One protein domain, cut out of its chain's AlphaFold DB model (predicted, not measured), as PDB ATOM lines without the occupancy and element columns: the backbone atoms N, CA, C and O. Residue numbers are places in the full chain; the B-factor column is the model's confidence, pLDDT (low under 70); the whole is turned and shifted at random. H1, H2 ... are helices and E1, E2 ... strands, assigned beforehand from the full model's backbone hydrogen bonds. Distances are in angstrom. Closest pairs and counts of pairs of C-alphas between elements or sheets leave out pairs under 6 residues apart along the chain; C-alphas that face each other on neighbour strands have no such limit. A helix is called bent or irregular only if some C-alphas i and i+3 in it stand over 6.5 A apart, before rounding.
ATOM      1  N   LEU A 139      46.482   4.990 -11.925       92.38
ATOM      2  CA  LEU A 139      45.976   5.171 -13.277       92.38
ATOM      3  C   LEU A 139      46.995   6.009 -14.060       92.38
ATOM      4  O   LEU A 139      47.200   7.183 -13.744       92.38
ATOM      5  N   ASN A 140      47.667   5.413 -15.048       90.44
ATOM      6  CA  ASN A 140      48.707   6.091 -15.824       90.44
ATOM      7  C   ASN A 140      48.090   7.029 -16.871       90.44
ATOM      8  O   ASN A 140      48.096   6.768 -18.072       90.44
ATOM      9  N   VAL A 141      47.539   8.144 -16.411       90.88
ATOM     10  CA  VAL A 141      46.919   9.117 -17.306       90.88
ATOM     11  C   VAL A 141      47.919   9.734 -18.294       90.88
ATOM     12  O   VAL A 141      47.607   9.707 -19.475       90.88
ATOM     13  N   PRO A 142      49.109  10.241 -17.910       87.69
ATOM     14  CA  PRO A 142      49.949  10.995 -18.841       87.69
ATOM     15  C   PRO A 142      50.484  10.142 -19.997       87.69
ATOM     16  O   PRO A 142      50.525  10.610 -21.129       87.69
ATOM     17  N   ASP A 143      50.892   8.895 -19.731       86.88
ATOM     18  CA  ASP A 143      51.548   8.070 -20.755       86.88
ATOM     19  C   ASP A 143      50.591   7.106 -21.475       86.88
ATOM     20  O   ASP A 143      50.917   6.651 -22.574       86.88
ATOM     21  N   GLN A 144      49.441   6.771 -20.876       91.25
ATOM     22  CA  GLN A 144      48.491   5.798 -21.434       91.25
ATOM     23  C   GLN A 144      47.171   6.458 -21.842       91.25
ATOM     24  O   GLN A 144      46.807   6.406 -23.015       91.25
ATOM     25  N   VAL A 145      46.476   7.129 -20.916       92.19
ATOM     26  CA  VAL A 145      45.154   7.716 -21.209       92.19
ATOM     27  C   VAL A 145      45.276   8.959 -22.089       92.19
ATOM     28  O   VAL A 145      44.660   9.033 -23.136       92.19
ATOM     29  N   HIS A 146      46.106   9.937 -21.744       90.50
ATOM     30  CA  HIS A 146      46.281  11.156 -22.544       90.50
ATOM     31  C   HIS A 146      46.831  10.847 -23.943       90.50
ATOM     32  O   HIS A 146      46.459  11.494 -24.915       90.50
ATOM     33  N   LYS A 147      47.624   9.776 -24.079       90.44
ATOM     34  CA  LYS A 147      48.174   9.322 -25.362       90.44
ATOM     35  C   LYS A 147      47.097   8.996 -26.407       90.44
ATOM     36  O   LYS A 147      47.333   9.271 -27.580       90.44
ATOM     37  N   ILE A 148      45.936   8.461 -26.016       93.12
ATOM     38  CA  ILE A 148      44.823   8.191 -26.957       93.12
ATOM     39  C   ILE A 148      44.060   9.466 -27.371       93.12
ATOM     40  O   ILE A 148      43.299   9.453 -28.341       93.12
ATOM     41  N   TYR A 149      44.299  10.575 -26.666       92.06
ATOM     42  CA  TYR A 149      43.769  11.908 -26.959       92.06
ATOM     43  C   TYR A 149      44.855  12.871 -27.455       92.06
ATOM     44  O   TYR A 149      44.654  14.081 -27.414       92.06
ATOM     45  N   ARG A 150      46.008  12.368 -27.922       87.06
ATOM     46  CA  ARG A 150      47.151  13.207 -28.319       87.06
ATOM     47  C   ARG A 150      46.757  14.325 -29.288       87.06
ATOM     48  O   ARG A 150      47.152  15.465 -29.079       87.06
ATOM     49  N   ASP A 151      45.944  13.998 -30.287       92.81
ATOM     50  CA  ASP A 151      45.482  14.945 -31.314       92.81
ATOM     51  C   ASP A 151      44.101  15.545 -30.979       92.81
ATOM     52  O   ASP A 151      43.494  16.248 -31.782       92.81
ATOM     53  N   ARG A 152      43.584  15.248 -29.781       93.31
ATOM     54  CA  ARG A 152      42.244  15.604 -29.289       93.31
ATOM     55  C   ARG A 152      42.317  16.137 -27.855       93.31
ATOM     56  O   ARG A 152      41.512  15.778 -26.999       93.31
ATOM     57  N   ASP A 153      43.289  17.008 -27.578       91.38
ATOM     58  CA  ASP A 153      43.522  17.548 -26.227       91.38
ATOM     59  C   ASP A 153      42.288  18.289 -25.678       91.38
ATOM     60  O   ASP A 153      41.985  18.203 -24.489       91.38
ATOM     61  N   ALA A 154      41.518  18.950 -26.550       94.25
ATOM     62  CA  ALA A 154      40.249  19.579 -26.180       94.25
ATOM     63  C   ALA A 154      39.223  18.558 -25.651       94.25
ATOM     64  O   ALA A 154      38.573  18.811 -24.639       94.25
ATOM     65  N   GLU A 155      39.127  17.383 -26.280       95.19
ATOM     66  CA  GLU A 155      38.248  16.294 -25.840       95.19
ATOM     67  C   GLU A 155      38.711  15.735 -24.491       95.19
ATOM     68  O   GLU A 155      37.903  15.581 -23.579       95.19
ATOM     69  N   PHE A 156      40.018  15.526 -24.306       93.56
ATOM     70  CA  PHE A 156      40.563  15.103 -23.013       93.56
ATOM     71  C   PHE A 156      40.234  16.103 -21.898       93.56
ATOM     72  O   PHE A 156      39.796  15.714 -20.812       93.56
ATOM     73  N   ARG A 157      40.427  17.400 -22.160       91.62
ATOM     74  CA  ARG A 157      40.142  18.468 -21.193       91.62
ATOM     75  C   ARG A 157      38.661  18.592 -20.871       91.62
ATOM     76  O   ARG A 157      38.342  18.925 -19.736       91.62
ATOM     77  N   ALA A 158      37.778  18.338 -21.834       94.56
ATOM     78  CA  ALA A 158      36.338  18.420 -21.627       94.56
ATOM     79  C   ALA A 158      35.774  17.163 -20.945       94.56
ATOM     80  O   ALA A 158      34.968  17.273 -20.026       94.56
ATOM     81  N   ALA A 159      36.208  15.974 -21.368       94.19
ATOM     82  CA  ALA A 159      35.599  14.710 -20.960       94.19
ATOM     83  C   ALA A 159      36.329  14.018 -19.802       94.19
ATOM     84  O   ALA A 159      35.683  13.422 -18.944       94.19
ATOM     85  N   ILE A 160      37.664  14.076 -19.754       94.56
ATOM     86  CA  ILE A 160      38.468  13.268 -18.821       94.56
ATOM     87  C   ILE A 160      38.971  14.092 -17.641       94.56
ATOM     88  O   ILE A 160      38.862  13.654 -16.495       94.56
ATOM     89  N   LEU A 161      39.505  15.288 -17.892       91.12
ATOM     90  CA  LEU A 161      40.097  16.114 -16.838       91.12
ATOM     91  C   LEU A 161      39.117  16.439 -15.689       91.12
ATOM     92  O   LEU A 161      39.518  16.264 -14.537       91.12
ATOM     93  N   PRO A 162      37.838  16.801 -15.926       93.88
ATOM     94  CA  PRO A 162      36.895  17.071 -14.839       93.88
ATOM     95  C   PRO A 162      36.596  15.825 -13.998       93.88
ATOM     96  O   PRO A 162      36.460  15.925 -12.782       93.88
ATOM     97  N   ARG A 163      36.551  14.643 -14.630       95.25
ATOM     98  CA  ARG A 163      36.341  13.347 -13.958       95.25
ATOM     99  C   ARG A 163      37.540  12.962 -13.090       95.25
ATOM    100  O   ARG A 163      37.367  12.473 -11.976       95.25
ATOM    101  N   LEU A 164      38.760  13.233 -13.564       91.69
ATOM    102  CA  LEU A 164      39.971  13.083 -12.753       91.69
ATOM    103  C   LEU A 164      39.913  13.998 -11.528       91.69
ATOM    104  O   LEU A 164      40.094  13.526 -10.407       91.69
ATOM    105  N   SER A 165      39.601  15.281 -11.731       87.88
ATOM    106  CA  SER A 165      39.530  16.283 -10.662       87.88
ATOM    107  C   SER A 165      38.390  16.054  -9.662       87.88
ATOM    108  O   SER A 165      38.535  16.412  -8.495       87.88
ATOM    109  N   SER A 166      37.282  15.427 -10.068       91.19
ATOM    110  CA  SER A 166      36.188  15.052  -9.160       91.19
ATOM    111  C   SER A 166      36.438  13.738  -8.410       91.19
ATOM    112  O   SER A 166      35.774  13.470  -7.409       91.19
ATOM    113  N   GLY A 167      37.413  12.934  -8.850       89.94
ATOM    114  CA  GLY A 167      37.704  11.622  -8.272       89.94
ATOM    115  C   GLY A 167      36.743  10.522  -8.732       89.94
ATOM    116  O   GLY A 167      36.487   9.589  -7.970       89.94
ATOM    117  N   ASP A 168      36.216  10.623  -9.954       94.44
ATOM    118  CA  ASP A 168      35.318   9.630 -10.544       94.44
ATOM    119  C   ASP A 168      35.946   8.222 -10.545       94.44
ATOM    120  O   ASP A 168      36.923   7.931 -11.243       94.44
ATOM    121  N   GLY A 169      35.352   7.323  -9.756       94.50
ATOM    122  CA  GLY A 169      35.816   5.949  -9.599       94.50
ATOM    123  C   GLY A 169      35.642   5.077 -10.846       94.50
ATOM    124  O   GLY A 169      36.359   4.085 -10.987       94.50
ATOM    125  N   SER A 170      34.739   5.436 -11.765       96.88
ATOM    126  CA  SER A 170      34.482   4.652 -12.982       96.88
ATOM    127  C   SER A 170      35.686   4.625 -13.933       96.88
ATOM    128  O   SER A 170      35.895   3.630 -14.632       96.88
ATOM    129  N   LEU A 171      36.555   5.645 -13.863       95.81
ATOM    130  CA  LEU A 171      37.801   5.737 -14.631       95.81
ATOM    131  C   LEU A 171      38.735   4.537 -14.406       95.81
ATOM    132  O   LEU A 171      39.476   4.152 -15.308       95.81
ATOM    133  N   TRP A 172      38.696   3.912 -13.224       95.69
ATOM    134  CA  TRP A 172      39.506   2.724 -12.930       95.69
ATOM    135  C   TRP A 172      39.081   1.489 -13.725       95.69
ATOM    136  O   TRP A 172      39.910   0.608 -13.958       95.69
ATOM    137  N   THR A 173      37.805   1.410 -14.100       96.94
ATOM    138  CA  THR A 173      37.238   0.304 -14.877       96.94
ATOM    139  C   THR A 173      37.360   0.600 -16.367       96.94
ATOM    140  O   THR A 173      37.883  -0.228 -17.112       96.94
ATOM    141  N   GLU A 174      36.962   1.810 -16.774       97.12
ATOM    142  CA  GLU A 174      37.038   2.298 -18.159       97.12
ATOM    143  C   GLU A 174      38.468   2.231 -18.711       97.12
ATOM    144  O   GLU A 174      38.706   1.710 -19.799       97.12
ATOM    145  N   PHE A 175      39.446   2.670 -17.913       96.44
ATOM    146  CA  PHE A 175      40.864   2.642 -18.264       96.44
ATOM    147  C   PHE A 175      41.625   1.556 -17.498       96.44
ATOM    148  O   PHE A 175      42.785   1.743 -17.130       96.44
ATOM    149  N   SER A 176      40.990   0.408 -17.250       96.06
ATOM    150  CA  SER A 176      41.602  -0.721 -16.526       96.06
ATOM    151  C   SER A 176      42.945  -1.169 -17.121       96.06
ATOM    152  O   SER A 176      43.863  -1.520 -16.379       96.06
ATOM    153  N   TRP A 177      43.102  -1.061 -18.441       94.06
ATOM    154  CA  TRP A 177      44.340  -1.338 -19.175       94.06
ATOM    155  C   TRP A 177      45.477  -0.332 -18.903       94.06
ATOM    156  O   TRP A 177      46.643  -0.659 -19.105       94.06
ATOM    157  N   ALA A 178      45.170   0.873 -18.412       94.19
ATOM    158  CA  ALA A 178      46.145   1.900 -18.032       94.19
ATOM    159  C   ALA A 178      46.512   1.860 -16.535       94.19
ATOM    160  O   ALA A 178      47.295   2.692 -16.058       94.19
ATOM    161  N   VAL A 179      45.954   0.920 -15.766       93.75
ATOM    162  CA  VAL A 179      46.216   0.799 -14.329       93.75
ATOM    163  C   VAL A 179      47.499   0.011 -14.084       93.75
ATOM    164  O   VAL A 179      47.605  -1.171 -14.400       93.75
ATOM    165  N   SER A 180      48.467   0.656 -13.441       90.38
ATOM    166  CA  SER A 180      49.717   0.042 -12.990       90.38
ATOM    167  C   SER A 180      49.704  -0.188 -11.478       90.38
ATOM    168  O   SER A 180      48.978   0.487 -10.741       90.38
ATOM    169  N   ARG A 181      50.511  -1.144 -10.999       91.31
ATOM    170  CA  ARG A 181      50.623  -1.476  -9.572       91.31
ATOM    171  C   ARG A 181      52.043  -1.302  -9.055       91.31
ATOM    172  O   ARG A 181      52.999  -1.731  -9.697       91.31
ATOM    173  N   ASN A 182      52.141  -0.727  -7.868       88.00
ATOM    174  CA  ASN A 182      53.347  -0.667  -7.064       88.00
ATOM    175  C   ASN A 182      53.449  -1.871  -6.146       88.00
ATOM    176  O   ASN A 182      52.477  -2.243  -5.489       88.00
TER     177      ASN A 182
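Overview. This is residues 139 to 182 of the 237 residues of an uncharacterized protein of Gemmatimonadaceae bacterium (UniProt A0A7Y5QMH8). The chain goes round an open ring: H1, then the longer H2 running back, then short H3, with strand E1 leading off near the first residue. No helix touches another. The printed part has 44 residues, H1, H2, H3 and E1 in order, mostly helix, compact with a radius of gyration of the C-alphas of 10.2 A, spanning 30 by 20 by 14 A.

Arrangement. Start at H1, residues 141 to 148, close but not clearly touching H2, residues 153 to 166; their closest C-alphas, His 146 and Phe 156, are 7.0 A apart. They run opposite ways at a steep tilt of 39 degrees. H3, residues 171 to 174, is close but not clearly touching H2, with closest C-alphas Arg 163 and Leu 171 at 7.8 A. H1 and H3 are apart. E1, residues 179 to 181, pairs with no named strand; its closest C-alpha to H3 is Val 179, 7.1 A from that of Trp 172. O i to N i+4 pairs are within hydrogen-bond range for 1 of 4 in H1, with 1 of 5 O i to N i+3 pairs, and 7 of 10 in H2; H3 is too short for one.

Along the chain. Find C-alpha 141 at (46.919, 9.117, -17.306); H1 runs 9.9 A, neither bent nor irregular, but only just: C-alphas 143 and 146 are 6.4 A apart. H2 runs 18.7 A and is only just irregular, C-alphas 159 and 162 being 6.7 A apart. H3 runs 5.0 A. E1 runs 6.9 A to C-alpha 181 at (50.623, -1.476, -9.572).

Size, cuts and confidence. The C-alphas farthest apart, Ala 154 and Asn 182, are 30.8 A apart. The printed part has no cut, its three links are tight, and no printed residue is under 70 in pLDDT.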